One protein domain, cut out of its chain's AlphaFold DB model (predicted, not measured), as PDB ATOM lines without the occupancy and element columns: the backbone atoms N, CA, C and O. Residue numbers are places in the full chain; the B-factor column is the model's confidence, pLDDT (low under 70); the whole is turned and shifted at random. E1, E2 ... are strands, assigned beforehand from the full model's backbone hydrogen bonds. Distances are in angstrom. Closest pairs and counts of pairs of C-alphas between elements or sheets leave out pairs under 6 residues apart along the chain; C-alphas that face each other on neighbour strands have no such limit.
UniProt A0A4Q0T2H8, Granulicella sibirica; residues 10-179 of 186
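Overview. This is residues 10 to 179 of the 186 residues of a protein of Granulicella sibirica (UniProt A0A4Q0T2H8). Three small antiparallel sheets stand face to face in turn, E4 E5 E8 E9, then E10 E11 E12 E13, then E14 E15 E16; from the first of them a long two-stranded arm, E6 and E7 with short E3 beside E6, reaches to the other end of the model. The small hairpin E1 and E2 lies toward that end too, apart from the arm's strands. The printed part has 170 residues, with no named helix and sixteen named strands, E1 to E16 along the chain; the class is all strand. The whole is only just loose, close to compact, with a radius of gyration of the C-alphas of 18.8 A, and only just elongated, spanning 60 by 40 by 23 A.

Along the chain. Find C-alpha 47 at (244.500, 263.266, 219.081), where E4, residues 47 to 49, begins; E5 is 54 to 59, E8 88 to 94, 19.3 A long, and E9 100 to 107, 18.6 A. Next come E10, 116 to 118, E11, 122 to 126, E12, 131 to 136, 15.8 A, and E13, 142 to 147. E14 is 157 to 161, E15 164 to 171, 22.8 A, and E16 174 to 178, ending at C-alpha 178, (238.952, 279.496, 227.990). In the arm look for E3, 31 to 33, E6, 62 to 72, 25.4 A, and E7, 77 to 86, 22.8 A; E1 is 10 to 12 and E2 18 to 20.

Arrangement. Start at the strongly twisted sheet E4 E5 E8 E9, where N 57 and O 91 of E5 and E8 are 2.9 A apart, within hydrogen-bond range. It faces E10 E11 E12 E13, a meander, each strand the antiparallel neighbour of the one before, with facing parts 10.0 A centre to centre; the closest C-alphas of E4 and E10, Ser 47 and Leu 116, are 5.5 A apart. The meander E14 E15 E16 faces that sheet at 10.1 A, closing this stack of sheets; the closest C-alphas of E12 and E15, Ala 132 and Thr 169, are 7.3 A apart. Now look outward: E5 runs on into E6 at 51 degrees, and E6 bends by 78 degrees at residue 69. In the hairpin E6 and E7, N 67 and O 80 are 2.8 A apart.

Size, cuts and confidence. The C-alphas farthest apart, Asp 29 and Asp 162, are 62.5 A apart. The printed part has no cut, and its one long link is residues 34 to 46, between E3 and E4. Only residue 110 has a pLDDT under 70.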
ATOM      1  N   LYS A  10     239.757 248.010 196.326       95.38
ATOM      2  CA  LYS A  10     238.966 246.804 196.643       95.38
ATOM      3  C   LYS A  10     239.243 246.261 198.048       95.38
ATOM      4  O   LYS A  10     238.502 245.420 198.547       95.38
ATOM      5  N   GLY A  11     240.323 246.716 198.676       94.00
ATOM      6  CA  GLY A  11     240.768 246.257 199.982       94.00
ATOM      7  C   GLY A  11     242.247 246.538 200.194       94.00
ATOM      8  O   GLY A  11     242.842 247.356 199.495       94.00
ATOM      9  N   ILE A  12     242.822 245.838 201.164       94.00
ATOM     10  CA  ILE A  12     244.243 245.881 201.497       94.00
ATOM     11  C   ILE A  12     244.791 244.462 201.332       94.00
ATOM     12  O   ILE A  12     244.150 243.507 201.774       94.00
ATOM     13  N   ASP A  13     245.935 244.311 200.676       94.88
ATOM     14  CA  ASP A  13     246.578 243.014 200.486       94.88
ATOM     15  C   ASP A  13     247.339 242.542 201.742       94.88
ATOM     16  O   ASP A  13     247.411 243.225 202.766       94.88
ATOM     17  N   SER A  14     247.945 241.354 201.667       95.62
ATOM     18  CA  SER A  14     248.730 240.779 202.773       95.62
ATOM     19  C   SER A  14     249.957 241.605 203.192       95.62
ATOM     20  O   SER A  14     250.503 241.368 204.268       95.62
ATOM     21  N   LYS A  15     250.389 242.572 202.373       95.75
ATOM     22  CA  LYS A  15     251.511 243.479 202.645       95.75
ATOM     23  C   LYS A  15     251.054 244.829 203.200       95.75
ATOM     24  O   LYS A  15     251.896 245.685 203.459       95.75
ATOM     25  N   GLY A  16     249.750 245.043 203.373       91.44
ATOM     26  CA  GLY A  16     249.216 246.331 203.801       91.44
ATOM     27  C   GLY A  16     249.022 247.331 202.657       91.44
ATOM     28  O   GLY A  16     248.773 248.504 202.925       91.44
ATOM     29  N   GLN A  17     249.119 246.901 201.396       95.25
ATOM     30  CA  GLN A  17     248.989 247.778 200.233       95.25
ATOM     31  C   GLN A  17     247.531 247.851 199.763       95.25
ATOM     32  O   GLN A  17     246.844 246.827 199.739       95.25
ATOM     33  N   PRO A  18     247.032 249.031 199.360       94.88
ATOM     34  CA  PRO A  18     245.722 249.139 198.733       94.88
ATOM     35  C   PRO A  18     245.696 248.357 197.421       94.88
ATOM     36  O   PRO A  18     246.558 248.532 196.566       94.88
ATOM     37  N   ILE A  19     244.680 247.510 197.264       97.00
ATOM     38  CA  ILE A  19     244.396 246.807 196.011       97.00
ATOM     39  C   ILE A  19     243.590 247.772 195.137       97.00
ATOM     40  O   ILE A  19     242.441 248.050 195.498       97.00
ATOM     41  N   PRO A  20     244.130 248.286 194.017       96.25
ATOM     42  CA  PRO A  20     243.421 249.258 193.192       96.25
ATOM     43  C   PRO A  20     242.078 248.726 192.689       96.25
ATOM     44  O   PRO A  20     241.905 247.522 192.466       96.25
ATOM     45  N   ASN A  21     241.124 249.629 192.483       97.38
ATOM     46  CA  ASN A  21     239.859 249.333 191.829       97.38
ATOM     47  C   ASN A  21     239.777 250.044 190.465       97.38
ATOM     48  O   ASN A  21     239.281 251.167 190.422       97.38
ATOM     49  N   PRO A  22     240.181 249.397 189.351       96.69
ATOM     50  CA  PRO A  22     240.179 250.023 188.023       96.69
ATOM     51  C   PRO A  22     238.804 250.515 187.547       96.69
ATOM     52  O   PRO A  22     238.702 251.392 186.699       96.69
ATOM     53  N   GLU A  23     237.708 249.998 188.112       96.38
ATOM     54  CA  GLU A  23     236.360 250.513 187.827       96.38
ATOM     55  C   GLU A  23     236.168 251.962 188.303       96.38
ATOM     56  O   GLU A  23     235.244 252.644 187.855       96.38
ATOM     57  N   LYS A  24     237.024 252.430 189.217       95.75
ATOM     58  CA  LYS A  24     237.038 253.792 189.753       95.75
ATOM     59  C   LYS A  24     238.097 254.689 189.128       95.75
ATOM     60  O   LYS A  24     238.150 255.854 189.515       95.75
ATOM     61  N   ASP A  25     238.881 254.190 188.176       92.38
ATOM     62  CA  ASP A  25     239.807 255.039 187.431       92.38
ATOM     63  C   ASP A  25     239.013 256.153 186.728       92.38
ATOM     64  O   ASP A  25     237.976 255.858 186.116       92.38
ATOM     65  N   PRO A  26     239.436 257.429 186.836       86.88
ATOM     66  CA  PRO A  26     238.740 258.533 186.193       86.88
ATOM     67  C   PRO A  26     238.553 258.272 184.700       86.88
ATOM     68  O   PRO A  26     239.460 257.802 184.019       86.88
ATOM     69  N   ALA A  27     237.371 258.599 184.191       92.25
ATOM     70  CA  ALA A  27     237.023 258.446 182.785       92.25
ATOM     71  C   ALA A  27     236.252 259.685 182.306       92.25
ATOM     72  O   ALA A  27     235.677 260.394 183.140       92.25
ATOM     73  N   PRO A  28     236.212 259.977 180.991       92.62
ATOM     74  CA  PRO A  28     235.485 261.140 180.475       92.62
ATOM     75  C   PRO A  28     233.982 261.139 180.795       92.62
ATOM     76  O   PRO A  28     233.369 262.201 180.839       92.62
ATOM     77  N   ASP A  29     233.388 259.965 181.038       93.56
ATOM     78  CA  ASP A  29     231.979 259.785 181.411       93.56
ATOM     79  C   ASP A  29     231.711 259.845 182.929       93.56
ATOM     80  O   ASP A  29     230.554 259.853 183.352       93.56
ATOM     81  N   GLY A  30     232.762 259.963 183.744       94.94
ATOM     82  CA  GLY A  30     232.674 260.180 185.184       94.94
ATOM     83  C   GLY A  30     232.683 258.898 186.023       94.94
ATOM     84  O   GLY A  30     232.119 257.871 185.645       94.94
ATOM     85  N   ARG A  31     233.286 258.956 187.219       96.69
ATOM     86  CA  ARG A  31     233.232 257.885 188.228       96.69
ATOM     87  C   ARG A  31     232.882 258.403 189.606       96.69
ATOM     88  O   ARG A  31     233.464 259.363 190.088       96.69
ATOM     89  N   LEU A  32     231.946 257.719 190.263       96.56
ATOM     90  CA  LEU A  32     231.616 257.974 191.662       96.56
ATOM     91  C   LEU A  32     232.728 257.427 192.559       96.56
ATOM     92  O   LEU A  32     232.854 256.202 192.700       96.56
ATOM     93  N   VAL A  33     233.477 258.322 193.194       96.69
ATOM     94  CA  VAL A  33     234.626 258.005 194.049       96.69
ATOM     95  C   VAL A  33     234.361 258.468 195.481       96.69
ATOM     96  O   VAL A  33     233.711 259.488 195.703       96.69
ATOM     97  N   ALA A  34     234.833 257.671 196.438       95.62
ATOM     98  CA  ALA A  34     234.924 258.023 197.846       95.62
ATOM     99  C   ALA A  34     236.318 257.672 198.401       95.62
ATOM    100  O   ALA A  34     236.822 256.576 198.095       95.62
ATOM    101  N   PRO A  35     236.895 258.534 199.261       94.19
ATOM    102  CA  PRO A  35     236.419 259.895 199.562       94.19
ATOM    103  C   PRO A  35     236.526 260.831 198.340       94.19
ATOM    104  O   PRO A  35     237.050 260.431 197.300       94.19
ATOM    105  N   ASP A  36     235.991 262.046 198.454       93.12
ATOM    106  CA  ASP A  36     236.281 263.148 197.522       93.12
ATOM    107  C   ASP A  36     237.750 263.616 197.616       93.12
ATOM    108  O   ASP A  36     238.554 263.056 198.368       93.12
ATOM    109  N   GLU A  37     238.123 264.642 196.844       90.25
ATOM    110  CA  GLU A  37     239.527 265.063 196.704       90.25
ATOM    111  C   GLU A  37     240.113 265.653 197.987       90.25
ATOM    112  O   GLU A  37     241.324 265.596 198.206       90.25
ATOM    113  N   ALA A  38     239.253 266.151 198.878       89.44
ATOM    114  CA  ALA A  38     239.647 266.608 200.203       89.44
ATOM    115  C   ALA A  38     240.139 265.448 201.089       89.44
ATOM    116  O   ALA A  38     240.839 265.682 202.082       89.44
ATOM    117  N   GLY A  39     239.802 264.211 200.715       91.50
ATOM    118  CA  GLY A  39     240.107 263.002 201.452       91.50
ATOM    119  C   GLY A  39     239.157 262.778 202.627       91.50
ATOM    120  O   GLY A  39     238.416 263.657 203.061       91.50
ATOM    121  N   LEU A  40     239.219 261.567 203.190       92.69
ATOM    122  CA  LEU A  40     238.440 261.217 204.379       92.69
ATOM    123  C   LEU A  40     238.923 261.992 205.613       92.69
ATOM    124  O   LEU A  40     238.156 262.237 206.528       92.69
ATOM    125  N   THR A  41     240.197 262.371 205.652       92.88
ATOM    126  CA  THR A  41     240.779 263.320 206.604       92.88
ATOM    127  C   THR A  41     241.924 264.051 205.898       92.88
ATOM    128  O   THR A  41     242.320 263.657 204.800       92.88
ATOM    129  N   ASN A  42     242.435 265.130 206.488       92.38
ATOM    130  CA  ASN A  42     243.442 265.987 205.856       92.38
ATOM    131  C   ASN A  42     244.361 266.624 206.921       92.38
ATOM    132  O   ASN A  42     244.741 265.958 207.876       92.38
ATOM    133  N   TYR A  43     244.700 267.910 206.794       92.44
ATOM    134  CA  TYR A  43     245.613 268.661 207.668       92.44
ATOM    135  C   TYR A  43     245.179 268.785 209.143       92.44
ATOM    136  O   TYR A  43     245.939 269.286 209.971       92.44
ATOM    137  N   ARG A  44     243.953 268.384 209.484       94.50
ATOM    138  CA  ARG A  44     243.381 268.506 210.829       94.50
ATOM    139  C   ARG A  44     244.041 267.495 211.757       94.50
ATOM    140  O   ARG A  44     243.823 266.293 211.624       94.50
ATOM    141  N   SER A  45     244.847 267.983 212.697       96.31
ATOM    142  CA  SER A  45     245.593 267.120 213.614       96.31
ATOM    143  C   SER A  45     244.648 266.235 214.438       96.31
ATOM    144  O   SER A  45     243.742 266.768 215.086       96.31
ATOM    145  N   PRO A  46     244.852 264.908 214.457       97.44
ATOM    146  CA  PRO A  46     244.124 264.016 215.346       97.44
ATOM    147  C   PRO A  46     244.705 264.067 216.763       97.44
ATOM    148  O   PRO A  46     245.769 264.640 217.006       97.44
ATOM    149  N   SER A  47     244.031 263.410 217.702       98.38
ATOM    150  CA  SER A  47     244.500 263.266 219.081       98.38
ATOM    151  C   SER A  47     244.357 261.828 219.566       98.38
ATOM    152  O   SER A  47     243.554 261.063 219.037       98.38
ATOM    153  N   PHE A  48     245.143 261.443 220.565       98.31
ATOM    154  CA  PHE A  48     245.103 260.106 221.150       98.31
ATOM    155  C   PHE A  48     244.912 260.203 222.658       98.31
ATOM    156  O   PHE A  48     245.694 260.865 223.342       98.31
ATOM    157  N   ASP A  49     243.900 259.507 223.171       97.81
ATOM    158  CA  ASP A  49     243.692 259.330 224.602       97.81
ATOM    159  C   ASP A  49     244.176 257.934 225.043       97.81
ATOM    160  O   ASP A  49     243.504 256.927 224.775       97.81
ATOM    161  N   PRO A  50     245.319 257.840 225.750       95.94
ATOM    162  CA  PRO A  50     245.865 256.564 226.197       95.94
ATOM    163  C   PRO A  50     245.015 255.876 227.272       95.94
ATOM    164  O   PRO A  50     245.137 254.662 227.428       95.94
ATOM    165  N   LYS A  51     244.157 256.599 228.013       94.75
ATOM    166  CA  LYS A  51     243.316 255.993 229.063       94.75
ATOM    167  C   LYS A  51     242.174 255.180 228.470       94.75
ATOM    168  O   LYS A  51     241.859 254.102 228.970       94.75
ATOM    169  N   THR A  52     241.553 255.695 227.413       94.56
ATOM    170  CA  THR A  52     240.433 255.031 226.731       94.56
ATOM    171  C   THR A  52     240.880 254.180 225.540       94.56
ATOM    172  O   THR A  52     240.123 253.312 225.101       94.56
ATOM    173  N   GLY A  53     242.099 254.394 225.028       96.69
ATOM    174  CA  GLY A  53     242.581 253.763 223.800       96.69
ATOM    175  C   GLY A  53     241.878 254.311 222.555       96.69
ATOM    176  O   GLY A  53     241.674 253.584 221.580       96.69
ATOM    177  N   LEU A  54     241.456 255.572 222.588       98.31
ATOM    178  CA  LEU A  54     240.752 256.200 221.477       98.31
ATOM    179  C   LEU A  54     241.699 257.102 220.689       98.31
ATOM    180  O   LEU A  54     242.294 258.033 221.229       98.31
ATOM    181  N   PHE A  55     241.811 256.831 219.393       98.19
ATOM    182  CA  PHE A  55     242.371 257.743 218.407       98.19
ATOM    183  C   PHE A  55     241.226 258.568 217.817       98.19
ATOM    184  O   PHE A  55     240.323 258.017 217.188       98.19
ATOM    185  N   VAL A  56     241.220 259.870 218.083       98.12
ATOM    186  CA  VAL A  56     240.117 260.781 217.764       98.12
ATOM    187  C   VAL A  56     240.507 261.672 216.590       98.12
ATOM    188  O   VAL A  56     241.520 262.372 216.643       98.12
ATOM    189  N   VAL A  57     239.702 261.645 215.529       96.75
ATOM    190  CA  VAL A  57     240.029 262.217 214.216       96.75
ATOM    191  C   VAL A  57     238.869 263.077 213.716       96.75
ATOM    192  O   VAL A  57     237.714 262.676 213.842       96.75
ATOM    193  N   ASP A  58     239.168 264.236 213.122       95.94
ATOM    194  CA  ASP A  58     238.207 264.936 212.258       95.94
ATOM    195  C   ASP A  58     238.198 264.272 210.878       95.94
ATOM    196  O   ASP A  58     239.234 264.162 210.207       95.94
ATOM    197  N   ALA A  59     237.024 263.794 210.486       95.12
ATOM    198  CA  ALA A  59     236.802 263.069 209.256       95.12
ATOM    199  C   ALA A  59     235.680 263.691 208.417       95.12
ATOM    200  O   ALA A  59     234.724 264.288 208.910       95.12
ATOM    201  N   HIS A  60     235.791 263.489 207.109       94.44
ATOM    202  CA  HIS A  60     234.883 263.964 206.079       94.44
ATOM    203  C   HIS A  60     234.464 262.799 205.171       94.44
ATOM    204  O   HIS A  60     235.024 262.613 204.093       94.44
ATOM    205  N   PRO A  61     233.521 261.933 205.596       94.81
ATOM    206  CA  PRO A  61     232.905 260.966 204.698       94.81
ATOM    207  C   PRO A  61     232.228 261.689 203.534       94.81
ATOM    208  O   PRO A  61     231.316 262.491 203.750       94.81
ATOM    209  N   SER A  62     232.648 261.378 202.311       95.12
ATOM    210  CA  SER A  62     232.270 262.145 201.127       95.12
ATOM    211  C   SER A  62     232.282 261.323 199.841       95.12
ATOM    212  O   SER A  62     232.858 260.235 199.777       95.12
ATOM    213  N   TYR A  63     231.602 261.853 198.825       95.75
ATOM    214  CA  TYR A  63     231.554 261.323 197.470       95.75
ATOM    215  C   TYR A  63     231.609 262.466 196.449       95.75
ATOM    216  O   TYR A  63     230.806 263.405 196.520       95.75
ATOM    217  N   SER A  64     232.470 262.312 195.445       96.06
ATOM    218  CA  SER A  64     232.537 263.159 194.246       96.06
ATOM    219  C   SER A  64     232.380 262.317 192.977       96.06
ATOM    220  O   SER A  64     232.668 261.115 192.963       96.06
ATOM    221  N   LEU A  65     231.940 262.951 191.888       96.25
ATOM    222  CA  LEU A  65     232.098 262.417 190.534       96.25
ATOM    223  C   LEU A  65     233.404 262.925 189.933       96.25
ATOM    224  O   LEU A  65     233.544 264.129 189.760       96.25
ATOM    225  N   TYR A  66     234.307 262.016 189.581       95.12
ATOM    226  CA  TYR A  66     235.597 262.312 188.959       95.12
ATOM    227  C   TYR A  66     235.553 262.089 187.459       95.12
ATOM    228  O   TYR A  66     235.183 261.009 187.006       95.12
ATOM    229  N   PHE A  67     236.007 263.079 186.706       94.00
ATOM    230  CA  PHE A  67     236.095 263.066 185.255       94.00
ATOM    231  C   PHE A  67     237.550 263.158 184.827       94.00
ATOM    232  O   PHE A  67     238.291 264.018 185.304       94.00
ATOM    233  N   GLN A  68     237.935 262.320 183.870       92.00
ATOM    234  CA  GLN A  68     239.165 262.539 183.123       92.00
ATOM    235  C   GLN A  68     238.910 263.605 182.056       92.00
ATOM    236  O   GLN A  68     237.934 263.527 181.308       92.00
ATOM    237  N   LYS A  69     239.796 264.596 181.985       88.56
ATOM    238  CA  LYS A  69     239.789 265.652 180.972       88.56
ATOM    239  C   LYS A  69     241.223 265.892 180.512       88.56
ATOM    240  O   LYS A  69     242.162 265.546 181.228       88.56
ATOM    241  N   ASP A  70     241.382 266.461 179.325       86.44
ATOM    242  CA  ASP A  70     242.699 266.909 178.876       86.44
ATOM    243  C   ASP A  70     243.250 267.950 179.854       86.44
ATOM    244  O   ASP A  70     242.491 268.746 180.408       86.44
ATOM    245  N   ALA A  71     244.567 267.923 180.075       85.38
ATOM    246  CA  ALA A  71     245.214 268.843 180.998       85.38
ATOM    247  C   ALA A  71     244.992 270.296 180.565       85.38
ATOM    248  O   ALA A  71     245.319 270.666 179.434       85.38
ATOM    249  N   ASP A  72     244.475 271.121 181.472       80.38
ATOM    250  CA  ASP A  72     244.160 272.516 181.190       80.38
ATOM    251  C   ASP A  72     244.652 273.488 182.280       80.38
ATOM    252  O   ASP A  72     245.159 273.121 183.348       80.38
ATOM    253  N   GLY A  73     244.561 274.782 181.958       80.00
ATOM    254  CA  GLY A  73     244.972 275.874 182.837       80.00
ATOM    255  C   GLY A  73     246.485 275.970 183.083       80.00
ATOM    256  O   GLY A  73     247.295 275.218 182.549       80.00
ATOM    257  N   ALA A  74     246.881 276.932 183.922       82.19
ATOM    258  CA  ALA A  74     248.289 277.176 184.257       82.19
ATOM    259  C   ALA A  74     248.929 276.052 185.097       82.19
ATOM    260  O   ALA A  74     250.151 275.965 185.180       82.19
ATOM    261  N   TYR A  75     248.103 275.214 185.728       80.88
ATOM    262  CA  TYR A  75     248.526 274.161 186.653       80.88
ATOM    263  C   TYR A  75     248.455 272.752 186.040       80.88
ATOM    264  O   TYR A  75     248.952 271.815 186.657       80.88
ATOM    265  N   GLY A  76     247.879 272.598 184.838       82.62
ATOM    266  CA  GLY A  76     247.844 271.329 184.106       82.62
ATOM    267  C   GLY A  76     246.955 270.261 184.742       82.62
ATOM    268  O   GLY A  76     247.350 269.097 184.806       82.62
ATOM    269  N   TRP A  77     245.773 270.636 185.236       82.69
ATOM    270  CA  TRP A  77     244.846 269.687 185.858       82.69
ATOM    271  C   TRP A  77     244.305 268.713 184.806       82.69
ATOM    272  O   TRP A  77     243.584 269.115 183.904       82.69
ATOM    273  N   ALA A  78     244.635 267.424 184.916       81.81
ATOM    274  CA  ALA A  78     244.212 266.384 183.963       81.81
ATOM    275  C   ALA A  78     242.856 265.739 184.326       81.81
ATOM    276  O   ALA A  78     242.654 264.530 184.185       81.81
ATOM    277  N   GLY A  79     241.927 266.535 184.855       87.44
ATOM    278  CA  GLY A  79     240.633 266.056 185.325       87.44
ATOM    279  C   GLY A  79     239.824 267.124 186.049       87.44
ATOM    280  O   GLY A  79     240.272 268.249 186.243       87.44
ATOM    281  N   ALA A  80     238.610 266.756 186.437       88.81
ATOM    282  CA  ALA A  80     237.748 267.569 187.285       88.81
ATOM    283  C   ALA A  80     236.945 266.657 188.208       88.81
ATOM    284  O   ALA A  80     236.524 265.583 187.772       88.81
ATOM    285  N   ASP A  81     236.666 267.093 189.429       91.00
ATOM    286  CA  ASP A  81     235.682 266.445 190.280       91.00
ATOM    287  C   ASP A  81     234.531 267.395 190.640       91.00
ATOM    288  O   ASP A  81     234.626 268.619 190.541       91.00
ATOM    289  N   TYR A  82     233.394 266.807 190.995       92.50
ATOM    290  CA  TYR A  82     232.228 267.539 191.469       92.50
ATOM    291  C   TYR A  82     231.684 266.850 192.713       92.50
ATOM    292  O   TYR A  82     231.211 265.709 192.640       92.50
ATOM    293  N   SER A  83     231.721 267.558 193.841       93.19
ATOM    294  CA  SER A  83     231.187 267.068 195.109       93.19
ATOM    295  C   SER A  83     229.688 266.806 195.006       93.19
ATOM    296  O   SER A  83     228.905 267.692 194.662       93.19
ATOM    297  N   LEU A  84     229.276 265.587 195.350       94.38
ATOM    298  CA  LEU A  84     227.866 265.201 195.401       94.38
ATOM    299  C   LEU A  84     227.323 265.249 196.823       94.38
ATOM    300  O   LEU A  84     226.223 265.743 197.073       94.38
ATOM    301  N   TRP A  85     228.090 264.700 197.761       94.25
ATOM    302  CA  TRP A  85     227.683 264.587 199.149       94.25
ATOM    303  C   TRP A  85     228.899 264.540 200.063       94.25
ATOM    304  O   TRP A  85     229.910 263.926 199.735       94.25
ATOM    305  N   GLY A  86     228.763 265.136 201.241       93.62
ATOM    306  CA  GLY A  86     229.746 265.049 202.305       93.62
ATOM    307  C   GLY A  86     229.140 265.431 203.647       93.62
ATOM    308  O   GLY A  86     228.058 266.031 203.711       93.62
ATOM    309  N   LYS A  87     229.839 265.054 204.714       94.81
ATOM    310  CA  LYS A  87     229.584 265.511 206.079       94.81
ATOM    311  C   LYS A  87     230.888 265.575 206.859       94.81
ATOM    312  O   LYS A  87     231.736 264.712 206.689       94.81
ATOM    313  N   GLY A  88     230.983 266.522 207.780       95.12
ATOM    314  CA  GLY A  88     231.991 266.551 208.825       95.12
ATOM    315  C   GLY A  88     231.575 265.721 210.030       95.12
ATOM    316  O   GLY A  88     230.448 265.848 210.525       95.12
ATOM    317  N   VAL A  89     232.490 264.905 210.538       96.75
ATOM    318  CA  VAL A  89     232.325 264.156 211.786       96.75
ATOM    319  C   VAL A  89     233.624 264.134 212.590       96.75
ATOM    320  O   VAL A  89     234.708 264.071 212.027       96.75
ATOM    321  N   ILE A  90     233.516 264.117 213.914       97.62
ATOM    322  CA  ILE A  90     234.601 263.655 214.783       97.62
ATOM    323  C   ILE A  90     234.360 262.183 215.066       97.62
ATOM    324  O   ILE A  90     233.287 261.818 215.545       97.62
ATOM    325  N   GLU A  91     235.342 261.339 214.793       97.44
ATOM    326  CA  GLU A  91     235.259 259.904 215.043       97.44
ATOM    327  C   GLU A  91     236.294 259.491 216.076       97.44
ATOM    328  O   GLU A  91     237.472 259.823 215.957       97.44
ATOM    329  N   ALA A  92     235.855 258.740 217.086       98.12
ATOM    330  CA  ALA A  92     236.764 258.039 217.976       98.12
ATOM    331  C   ALA A  92     236.905 256.592 217.536       98.12
ATOM    332  O   ALA A  92     235.934 255.831 217.486       98.12
ATOM    333  N   ILE A  93     238.142 256.216 217.257       98.12
ATOM    334  CA  ILE A  93     238.524 254.918 216.736       98.12
ATOM    335  C   ILE A  93     239.286 254.188 217.833       98.12
ATOM    336  O   ILE A  93     240.249 254.704 218.395       98.12
ATOM    337  N   ASP A  94     238.866 252.969 218.137       97.25
ATOM    338  CA  ASP A  94     239.634 252.074 218.990       97.25
ATOM    339  C   ASP A  94     240.950 251.710 218.284       97.25
ATOM    340  O   ASP A  94     240.934 251.076 217.225       97.25
ATOM    341  N   TYR A  95     242.089 252.142 218.835       95.25
ATOM    342  CA  TYR A  95     243.367 252.100 218.108       95.25
ATOM    343  C   TYR A  95     243.853 250.678 217.796       95.25
ATOM    344  O   TYR A  95     244.608 250.481 216.846       95.25
ATOM    345  N   GLN A  96     243.432 249.684 218.585       95.50
ATOM    346  CA  GLN A  96     243.847 248.292 218.405       95.50
ATOM    347  C   GLN A  96     243.008 247.594 217.342       95.50
ATOM    348  O   GLN A  96     243.524 246.815 216.544       95.50
ATOM    349  N   THR A  97     241.699 247.849 217.346       95.06
ATOM    350  CA  THR A  97     240.755 247.133 216.479       95.06
ATOM    351  C   THR A  97     240.397 247.897 215.206       95.06
ATOM    352  O   THR A  97     239.867 247.304 214.266       95.06
ATOM    353  N   GLY A  98     240.646 249.208 215.168       93.75
ATOM    354  CA  GLY A  98     240.225 250.101 214.089       93.75
ATOM    355  C   GLY A  98     238.712 250.333 214.032       93.75
ATOM    356  O   GLY A  98     238.216 250.860 213.038       93.75
ATOM    357  N   LYS A  99     237.953 249.915 215.055       95.75
ATOM    358  CA  LYS A  99     236.497 250.098 215.097       95.75
ATOM    359  C   LYS A  99     236.149 251.496 215.586       95.75
ATOM    360  O   LYS A  99     236.658 251.940 216.613       95.75
ATOM    361  N   ILE A 100     235.215 252.147 214.898       97.31
ATOM    362  CA  ILE A 100     234.611 253.388 215.382       97.31
ATOM    363  C   ILE A 100     233.770 253.071 216.619       97.31
ATOM    364  O   ILE A 100     232.864 252.237 216.575       97.31
ATOM    365  N   ARG A 101     234.083 253.742 217.724       97.50
ATOM    366  CA  ARG A 101     233.356 253.659 218.995       97.50
ATOM    367  C   ARG A 101     232.188 254.634 219.028       97.50
ATOM    368  O   ARG A 101     231.104 254.272 219.477       97.50
ATOM    369  N   TRP A 102     232.406 255.845 218.528       98.19
ATOM    370  CA  TRP A 102     231.378 256.864 218.362       98.19
ATOM    371  C   TRP A 102     231.743 257.822 217.226       98.19
ATOM    372  O   TRP A 102     232.908 257.943 216.842       98.19
ATOM    373  N   SER A 103     230.726 258.503 216.700       97.56
ATOM    374  CA  SER A 103     230.845 259.534 215.669       97.56
ATOM    375  C   SER A 103     229.972 260.729 216.060       97.56
ATOM    376  O   SER A 103     228.815 260.550 216.442       97.56
ATOM    377  N   HIS A 104     230.527 261.938 215.989       98.00
ATOM    378  CA  HIS A 104     229.864 263.193 216.331       98.00
ATOM    379  C   HIS A 104     229.773 264.084 215.094       98.00
ATOM    380  O   HIS A 104     230.797 264.474 214.545       98.00
ATOM    381  N   TYR A 105     228.567 264.426 214.649       97.19
ATOM    382  CA  TYR A 105     228.374 265.279 213.474       97.19
ATOM    383  C   TYR A 105     228.760 266.735 213.754       97.19
ATOM    384  O   TYR A 105     228.249 267.331 214.697       97.19
ATOM    385  N   VAL A 106     229.613 267.315 212.905       96.31
ATOM    386  CA  VAL A 106     230.107 268.701 213.041       96.31
ATOM    387  C   VAL A 106     229.742 269.603 211.862       96.31
ATOM    388  O   VAL A 106     230.216 270.732 211.771       96.31
ATOM    389  N   GLY A 107     228.872 269.140 210.966       93.81
ATOM    390  CA  GLY A 107     228.321 269.960 209.890       93.81
ATOM    391  C   GLY A 107     228.366 269.302 208.520       93.81
ATOM    392  O   GLY A 107     228.835 268.180 208.350       93.81
ATOM    393  N   LYS A 108     227.822 270.002 207.520       84.38
ATOM    394  CA  LYS A 108     227.767 269.503 206.136       84.38
ATOM    395  C   LYS A 108     229.152 269.521 205.477       84.38
ATOM    396  O   LYS A 108     229.452 268.652 204.671       84.38
ATOM    397  N   GLY A 109     229.987 270.490 205.846       70.25
ATOM    398  CA  GLY A 109     231.432 270.430 205.638       70.25
ATOM    399  C   GLY A 109     232.121 269.966 206.919       70.25
ATOM    400  O   GLY A 109     231.586 270.183 208.008       70.25
ATOM    401  N   GLY A 110     233.286 269.329 206.791       69.25
ATOM    402  CA  GLY A 110     234.216 269.142 207.909       69.25
ATOM    403  C   GLY A 110     234.471 270.449 208.658       69.25
ATOM    404  O   GLY A 110     234.401 271.536 208.078       69.25
ATOM    405  N   SER A 111     234.798 270.350 209.944       75.25
ATOM    406  CA  SER A 111     235.444 271.472 210.620       75.25
ATOM    407  C   SER A 111     236.830 271.684 210.005       75.25
ATOM    408  O   SER A 111     237.381 270.767 209.412       75.25
ATOM    409  N   GLY A 112     237.431 272.869 210.100       86.69
ATOM    410  CA  GLY A 112     238.881 273.006 209.864       86.69
ATOM    411  C   GLY A 112     239.698 272.710 211.124       86.69
ATOM    412  O   GLY A 112     240.921 272.835 211.121       86.69
ATOM    413  N   ALA A 113     239.019 272.378 212.222       95.19
ATOM    414  CA  ALA A 113     239.620 272.178 213.521       95.19
ATOM    415  C   ALA A 113     240.436 270.886 213.591       95.19
ATOM    416  O   ALA A 113     240.009 269.838 213.113       95.19
ATOM    417  N   GLY A 114     241.574 270.953 214.277       96.94
ATOM    418  CA  GLY A 114     242.183 269.761 214.862       96.94
ATOM    419  C   GLY A 114     241.485 269.343 216.157       96.94
ATOM    420  O   GLY A 114     240.571 270.010 216.648       96.94
ATOM    421  N   VAL A 115     241.964 268.252 216.743       98.19
ATOM    422  CA  VAL A 115     241.411 267.648 217.957       98.19
ATOM    423  C   VAL A 115     242.435 267.698 219.092       98.19
ATOM    424  O   VAL A 115     243.622 267.457 218.884       98.19
ATOM    425  N   LEU A 116     241.965 267.959 220.312       98.62
ATOM    426  CA  LEU A 116     242.757 267.882 221.540       98.62
ATOM    427  C   LEU A 116     242.022 267.038 222.585       98.62
ATOM    428  O   LEU A 116     241.025 267.491 223.142       98.62
ATOM    429  N   THR A 117     242.515 265.841 222.898       98.56
ATOM    430  CA  THR A 117     242.062 265.074 224.070       98.56
ATOM    431  C   THR A 117     242.842 265.472 225.317       98.56
ATOM    432  O   THR A 117     244.005 265.870 225.249       98.56
ATOM    433  N   THR A 118     242.210 265.353 226.483       98.12
ATOM    434  CA  THR A 118     242.828 265.655 227.777       98.12
ATOM    435  C   THR A 118     242.621 264.522 228.767       98.12
ATOM    436  O   THR A 118     241.648 263.772 228.702       98.12
ATOM    437  N   ASP A 119     243.495 264.478 229.767       96.44
ATOM    438  CA  ASP A 119     243.477 263.485 230.841       96.44
ATOM    439  C   ASP A 119     242.208 263.525 231.719       96.44
ATOM    440  O   ASP A 119     241.969 262.599 232.500       96.44
ATOM    441  N   GLY A 120     241.404 264.588 231.586       96.00
ATOM    442  CA  GLY A 120     240.109 264.784 232.234       96.00
ATOM    443  C   GLY A 120     238.911 264.203 231.471       96.00
ATOM    444  O   GLY A 120     237.785 264.552 231.814       96.00
ATOM    445  N   ASN A 121     239.130 263.350 230.460       97.06
ATOM    446  CA  ASN A 121     238.085 262.759 229.603       97.06
ATOM    447  C   ASN A 121     237.300 263.808 228.787       97.06
ATOM    448  O   ASN A 121     236.091 263.683 228.573       97.06
ATOM    449  N   ILE A 122     237.995 264.864 228.350       98.12
ATOM    450  CA  ILE A 122     237.425 265.924 227.513       98.12
ATOM    451  C   ILE A 122     238.209 266.031 226.209       98.12
ATOM    452  O   ILE A 122     239.437 266.157 226.226       98.12
ATOM    453  N   THR A 123     237.472 266.050 225.102       98.56
ATOM    454  CA  THR A 123     237.950 266.323 223.747       98.56
ATOM    455  C   THR A 123     237.538 267.732 223.329       98.56
ATOM    456  O   THR A 123     236.349 268.033 223.271       98.56
ATOM    457  N   PHE A 124     238.497 268.581 222.978       98.56
ATOM    458  CA  PHE A 124     238.258 269.896 222.391       98.56
ATOM    459  C   PHE A 124     238.426 269.862 220.873       98.56
ATOM    460  O   PHE A 124     239.353 269.239 220.353       98.56
ATOM    461  N   THR A 125     237.529 270.545 220.170       97.88
ATOM    462  CA  THR A 125     237.521 270.698 218.705       97.88
ATOM    463  C   THR A 125     236.612 271.880 218.335       97.88
ATOM    464  O   THR A 125     236.217 272.651 219.211       97.88
ATOM    465  N   GLY A 126     236.269 272.049 217.062       95.94
ATOM    466  CA  GLY A 126     235.231 272.974 216.622       95.94
ATOM    467  C   GLY A 126     234.348 272.367 215.543       95.94
ATOM    468  O   GLY A 126     234.661 271.300 215.020       95.94
ATOM    469  N   ASP A 127     233.271 273.058 215.189       95.31
ATOM    470  CA  ASP A 127     232.357 272.645 214.122       95.31
ATOM    471  C   ASP A 127     232.321 273.625 212.940       95.31
ATOM    472  O   ASP A 127     232.854 274.739 212.985       95.31
ATOM    473  N   ALA A 128     231.665 273.210 211.855       93.19
ATOM    474  CA  ALA A 128     231.467 274.043 210.672       93.19
ATOM    475  C   ALA A 128     230.494 275.216 210.907       93.19
ATOM    476  O   ALA A 128     230.340 276.068 210.034       93.19
ATOM    477  N   TYR A 129     229.841 275.272 212.071       92.88
ATOM    478  CA  TYR A 129     228.929 276.342 212.471       92.88
ATOM    479  C   TYR A 129     229.636 277.440 213.283       92.88
ATOM    480  O   TYR A 129     228.994 278.400 213.707       92.88
ATOM    481  N   GLY A 130     230.955 277.326 213.473       93.12
ATOM    482  CA  GLY A 130     231.763 278.316 214.175       93.12
ATOM    483  C   GLY A 130     231.744 278.169 215.691       93.12
ATOM    484  O   GLY A 130     232.027 279.143 216.387       93.12
ATOM    485  N   ASN A 131     231.403 276.994 216.224       95.44
ATOM    486  CA  ASN A 131     231.519 276.719 217.652       95.44
ATOM    487  C   ASN A 131     232.885 276.120 217.998       95.44
ATOM    488  O   ASN A 131     233.367 275.227 217.302       95.44
ATOM    489  N   ALA A 132     233.440 276.524 219.144       97.19
ATOM    490  CA  ALA A 132     234.334 275.667 219.919       97.19
ATOM    491  C   ALA A 132     233.485 274.637 220.664       97.19
ATOM    492  O   ALA A 132     232.468 274.994 221.261       97.19
ATOM    493  N   LEU A 133     233.919 273.382 220.662       97.88
ATOM    494  CA  LEU A 133     233.243 272.265 221.311       97.88
ATOM    495  C   LEU A 133     234.141 271.652 222.385       97.88
ATOM    496  O   LEU A 133     235.341 271.480 222.177       97.88
ATOM    497  N   ALA A 134     233.529 271.258 223.499       98.44
ATOM    498  CA  ALA A 134     234.080 270.294 224.440       98.44
ATOM    499  C   ALA A 134     233.157 269.071 224.472       98.44
ATOM    500  O   ALA A 134     231.978 269.178 224.825       98.44
ATOM    501  N   LEU A 135     233.690 267.919 224.088       98.75
ATOM    502  CA  LEU A 135     232.992 266.641 224.033       98.75
ATOM    503  C   LEU A 135     233.504 265.727 225.148       98.75
ATOM    504  O   LEU A 135     234.684 265.757 225.487       98.75
ATOM    505  N   ASP A 136     232.635 264.882 225.687       98.44
ATOM    506  CA  ASP A 136     233.043 263.741 226.503       98.44
ATOM    507  C   ASP A 136     233.832 262.755 225.626       98.44
ATOM    508  O   ASP A 136     233.312 262.280 224.615       98.44
ATOM    509  N   THR A 137     235.085 262.455 225.978       98.38
ATOM    510  CA  THR A 137     235.970 261.645 225.116       98.38
ATOM    511  C   THR A 137     235.479 260.206 224.951       98.38
ATOM    512  O   THR A 137     235.642 259.616 223.885       98.38
ATOM    513  N   ALA A 138     234.829 259.636 225.964       96.44
ATOM    514  CA  ALA A 138     234.351 258.257 225.925       96.44
ATOM    515  C   ALA A 138     233.101 258.073 225.048       96.44
ATOM    516  O   ALA A 138     232.909 256.996 224.482       96.44
ATOM    517  N   THR A 139     232.254 259.101 224.933       97.56
ATOM    518  CA  THR A 139     230.924 258.997 224.301       97.56
ATOM    519  C   THR A 139     230.698 259.924 223.109       97.56
ATOM    520  O   THR A 139     229.740 259.725 222.363       97.56
ATOM    521  N   GLY A 140     231.523 260.957 222.936       98.00
ATOM    522  CA  GLY A 140     231.335 261.997 221.923       98.00
ATOM    523  C   GLY A 140     230.192 262.969 222.233       98.00
ATOM    524  O   GLY A 140     229.812 263.764 221.375       98.00
ATOM    525  N   LYS A 141     229.603 262.927 223.436       98.50
ATOM    526  CA  LYS A 141     228.521 263.841 223.828       98.50
ATOM    527  C   LYS A 141     229.062 265.255 224.035       98.50
ATOM    528  O   LYS A 141     230.015 265.437 224.785       98.50
ATOM    529  N   THR A 142     228.405 266.268 223.471       98.56
ATOM    530  CA  THR A 142     228.731 267.671 223.771       98.56
ATOM    531  C   THR A 142     228.459 267.983 225.237       98.56
ATOM    532  O   THR A 142     227.330 267.848 225.716       98.56
ATOM    533  N   LEU A 143     229.500 268.409 225.946       98.44
ATOM    534  CA  LEU A 143     229.436 268.882 227.328       98.44
ATOM    535  C   LEU A 143     229.327 270.405 227.387       98.44
ATOM    536  O   LEU A 143     228.662 270.948 228.267       98.44
ATOM    537  N   TRP A 144     229.977 271.088 226.447       98.06
ATOM    538  CA  TRP A 144     229.966 272.539 226.336       98.06
ATOM    539  C   TRP A 144     230.235 272.968 224.894       98.06
ATOM    540  O   TRP A 144     230.932 272.276 224.150       98.06
ATOM    541  N   HIS A 145     229.698 274.126 224.523       97.25
ATOM    542  CA  HIS A 145     230.078 274.816 223.302       97.25
ATOM    543  C   HIS A 145     230.025 276.333 223.491       97.25
ATOM    544  O   HIS A 145     229.302 276.840 224.354       97.25
ATOM    545  N   ALA A 146     230.760 277.057 222.652       96.75
ATOM    546  CA  ALA A 146     230.640 278.502 222.523       96.75
ATOM    547  C   ALA A 146     230.808 278.936 221.069       96.75
ATOM    548  O   ALA A 146     231.750 278.519 220.398       96.75
ATOM    549  N   GLY A 147     229.914 279.812 220.609       95.50
ATOM    550  CA  GLY A 147     230.003 280.414 219.283       95.50
ATOM    551  C   GLY A 147     231.157 281.411 219.207       95.50
ATOM    552  O   GLY A 147     231.243 282.336 220.013       95.50
ATOM    553  N   GLN A 148     232.031 281.229 218.223       92.19
ATOM    554  CA  GLN A 148     233.207 282.065 217.971       92.19
ATOM    555  C   GLN A 148     233.076 282.909 216.694       92.19
ATOM    556  O   GLN A 148     233.999 283.646 216.346       92.19
ATOM    557  N   GLY A 149     231.951 282.797 215.981       88.88
ATOM    558  CA  GLY A 149     231.609 283.584 214.792       88.88
ATOM    559  C   GLY A 149     232.110 283.009 213.464       88.88
ATOM    560  O   GLY A 149     231.386 283.091 212.478       88.88
ATOM    561  N   MET A 150     233.297 282.395 213.431       91.69
ATOM    562  CA  MET A 150     233.859 281.727 212.251       91.69
ATOM    563  C   MET A 150     234.333 280.307 212.603       91.69
ATOM    564  O   MET A 150     234.714 280.059 213.749       91.69
ATOM    565  N   PRO A 151     234.347 279.364 211.642       91.75
ATOM    566  CA  PRO A 151     234.918 278.039 211.860       91.75
ATOM    567  C   PRO A 151     236.396 278.112 212.253       91.75
ATOM    568  O   PRO A 151     237.180 278.871 211.675       91.75
ATOM    569  N   MET A 152     236.788 277.272 213.205       93.12
ATOM    570  CA  MET A 152     238.193 277.075 213.547       93.12
ATOM    571  C   MET A 152     238.911 276.373 212.386       93.12
ATOM    572  O   MET A 152     238.373 275.446 211.786       93.12
ATOM    573  N   GLN A 153     240.117 276.839 212.053       92.44
ATOM    574  CA  GLN A 153     240.991 276.274 211.005       92.44
ATOM    575  C   GLN A 153     242.350 275.830 211.580       92.44
ATOM    576  O   GLN A 153     243.341 275.715 210.866       92.44
ATOM    577  N   SER A 154     242.422 275.666 212.903       93.75
ATOM    578  CA  SER A 154     243.629 275.312 213.650       93.75
ATOM    579  C   SER A 154     243.325 274.224 214.682       93.75
ATOM    580  O   SER A 154     242.173 273.847 214.898       93.75
ATOM    581  N   SER A 155     244.364 273.684 215.317       95.75
ATOM    582  CA  SER A 155     244.190 272.741 216.426       95.75
ATOM    583  C   SER A 155     244.080 273.502 217.754       95.75
ATOM    584  O   SER A 155     244.902 274.392 217.992       95.75
ATOM    585  N   PRO A 156     243.126 273.155 218.639       97.44
ATOM    586  CA  PRO A 156     243.137 273.639 220.013       97.44
ATOM    587  C   PRO A 156     244.433 273.248 220.719       97.44
ATOM    588  O   PRO A 156     244.971 272.163 220.491       97.44
ATOM    589  N   ILE A 157     244.886 274.090 221.644       98.31
ATOM    590  CA  ILE A 157     245.954 273.733 222.586       98.31
ATOM    591  C   ILE A 157     245.492 273.972 224.018       98.31
ATOM    592  O   ILE A 157     244.578 274.756 224.272       98.31
ATOM    593  N   THR A 158     246.157 273.335 224.976       98.44
ATOM    594  CA  THR A 158     245.993 273.648 226.395       98.44
ATOM    595  C   THR A 158     247.345 273.909 227.040       98.44
ATOM    596  O   THR A 158     248.354 273.334 226.639       98.44
ATOM    597  N   TYR A 159     247.368 274.804 228.020       97.81
ATOM    598  CA  TYR A 159     248.558 275.156 228.788       97.81
ATOM    599  C   TYR A 159     248.163 275.543 230.213       97.81
ATOM    600  O   TYR A 159     246.997 275.823 230.493       97.81
ATOM    601  N   ALA A 160     249.139 275.561 231.119       97.50
ATOM    602  CA  ALA A 160     248.959 276.049 232.478       97.50
ATOM    603  C   ALA A 160     249.750 277.344 232.686       97.50
ATOM    604  O   ALA A 160     250.890 277.457 232.238       97.50
ATOM    605  N   LEU A 161     249.144 278.300 233.383       96.50
ATOM    606  CA  LEU A 161     249.768 279.544 233.822       96.50
ATOM    607  C   LEU A 161     249.319 279.813 235.261       96.50
ATOM    608  O   LEU A 161     248.125 279.754 235.547       96.50
ATOM    609  N   ASP A 162     250.272 280.034 236.169       95.44
ATOM    610  CA  ASP A 162     250.027 280.299 237.597       95.44
ATOM    611  C   ASP A 162     249.081 279.288 238.271       95.44
ATOM    612  O   ASP A 162     248.160 279.633 239.010       95.44
ATOM    613  N   GLY A 163     249.284 278.000 237.975       94.75
ATOM    614  CA  GLY A 163     248.477 276.909 238.532       94.75
ATOM    615  C   GLY A 163     247.067 276.789 237.943       94.75
ATOM    616  O   GLY A 163     246.291 275.949 238.397       94.75
ATOM    617  N   ARG A 164     246.724 277.583 236.922       95.94
ATOM    618  CA  ARG A 164     245.432 277.527 236.232       95.94
ATOM    619  C   ARG A 164     245.594 277.016 234.806       95.94
ATOM    620  O   ARG A 164     246.443 277.493 234.060       95.94
ATOM    621  N   GLN A 165     244.765 276.046 234.425       97.50
ATOM    622  CA  GLN A 165     244.722 275.516 233.065       97.50
ATOM    623  C   GLN A 165     243.851 276.396 232.161       97.50
ATOM    624  O   GLN A 165     242.756 276.814 232.550       97.50
ATOM    625  N   TYR A 166     244.333 276.610 230.943       98.31
ATOM    626  CA  TYR A 166     243.663 277.331 229.873       98.31
ATOM    627  C   TYR A 166     243.574 276.458 228.626       98.31
ATOM    628  O   TYR A 166     244.455 275.637 228.362       98.31
ATOM    629  N   VAL A 167     242.523 276.656 227.839       98.25
ATOM    630  CA  VAL A 167     242.383 276.108 226.487       98.25
ATOM    631  C   VAL A 167     242.380 277.275 225.516       98.25
ATOM    632  O   VAL A 167     241.615 278.218 225.697       98.25
ATOM    633  N   LEU A 168     243.231 277.223 224.499       97.88
ATOM    634  CA  LEU A 168     243.317 278.230 223.451       97.88
ATOM    635  C   LEU A 168     242.723 277.665 222.164       97.88
ATOM    636  O   LEU A 168     243.116 276.587 221.716       97.88
ATOM    637  N   THR A 169     241.804 278.410 221.563       97.06
ATOM    638  CA  THR A 169     241.228 278.108 220.248       97.06
ATOM    639  C   THR A 169     241.324 279.330 219.341       97.06
ATOM    640  O   THR A 169     241.486 280.456 219.820       97.06
ATOM    641  N   SER A 170     241.221 279.130 218.024       94.12
ATOM    642  CA  SER A 170     241.160 280.228 217.054       94.12
ATOM    643  C   SER A 170     239.842 280.233 216.287       94.12
ATOM    644  O   SER A 170     239.225 279.194 216.078       94.12
ATOM    645  N   SER A 171     239.419 281.411 215.847       92.81
ATOM    646  CA  SER A 171     238.293 281.591 214.930       92.81
ATOM    647  C   SER A 171     238.594 282.788 214.037       92.81
ATOM    648  O   SER A 171     238.821 283.902 214.520       92.81
ATOM    649  N   GLY A 172     238.691 282.540 212.728       87.38
ATOM    650  CA  GLY A 172     239.234 283.517 211.785       87.38
ATOM    651  C   GLY A 172     240.608 284.029 212.240       87.38
ATOM    652  O   GLY A 172     241.521 283.242 212.482       87.38
ATOM    653  N   GLY A 173     240.740 285.349 212.387       91.12
ATOM    654  CA  GLY A 173     241.961 286.010 212.866       91.12
ATOM    655  C   GLY A 173     242.039 286.234 214.384       91.12
ATOM    656  O   GLY A 173     242.902 286.987 214.826       91.12
ATOM    657  N   VAL A 174     241.136 285.652 215.182       94.62
ATOM    658  CA  VAL A 174     241.021 285.914 216.629       94.62
ATOM    659  C   VAL A 174     241.357 284.663 217.441       94.62
ATOM    660  O   VAL A 174     240.992 283.547 217.064       94.62
ATOM    661  N   LEU A 175     242.025 284.855 218.581       95.81
ATOM    662  CA  LEU A 175     242.297 283.815 219.576       95.81
ATOM    663  C   LEU A 175     241.365 283.956 220.784       95.81
ATOM    664  O   LEU A 175     241.128 285.059 221.272       95.81
ATOM    665  N   PHE A 176     240.885 282.823 221.293       96.81
ATOM    666  CA  PHE A 176     240.026 282.729 222.470       96.81
ATOM    667  C   PHE A 176     240.704 281.862 223.524       96.81
ATOM    668  O   PHE A 176     241.106 280.740 223.223       96.81
ATOM    669  N   SER A 177     240.812 282.368 224.754       96.69
ATOM    670  CA  SER A 177     241.343 281.619 225.894       96.69
ATOM    671  C   SER A 177     240.221 281.311 226.882       96.69
ATOM    672  O   SER A 177     239.554 282.214 227.390       96.69
ATOM    673  N   TRP A 178     240.009 280.025 227.138       96.56
ATOM    674  CA  TRP A 178     238.952 279.496 227.990       96.56
ATOM    675  C   TRP A 178     239.557 278.925 229.266       96.56
ATOM    676  O   TRP A 178     240.565 278.223 229.222       96.56
ATOM    677  N   ALA A 179     238.915 279.170 230.401       96.00
ATOM    678  CA  ALA A 179     239.272 278.541 231.663       96.00
ATOM    679  C   ALA A 179     238.018 278.327 232.505       96.00
ATOM    680  O   ALA A 179     237.080 279.127 232.456       96.00
TER     681      ALA A 179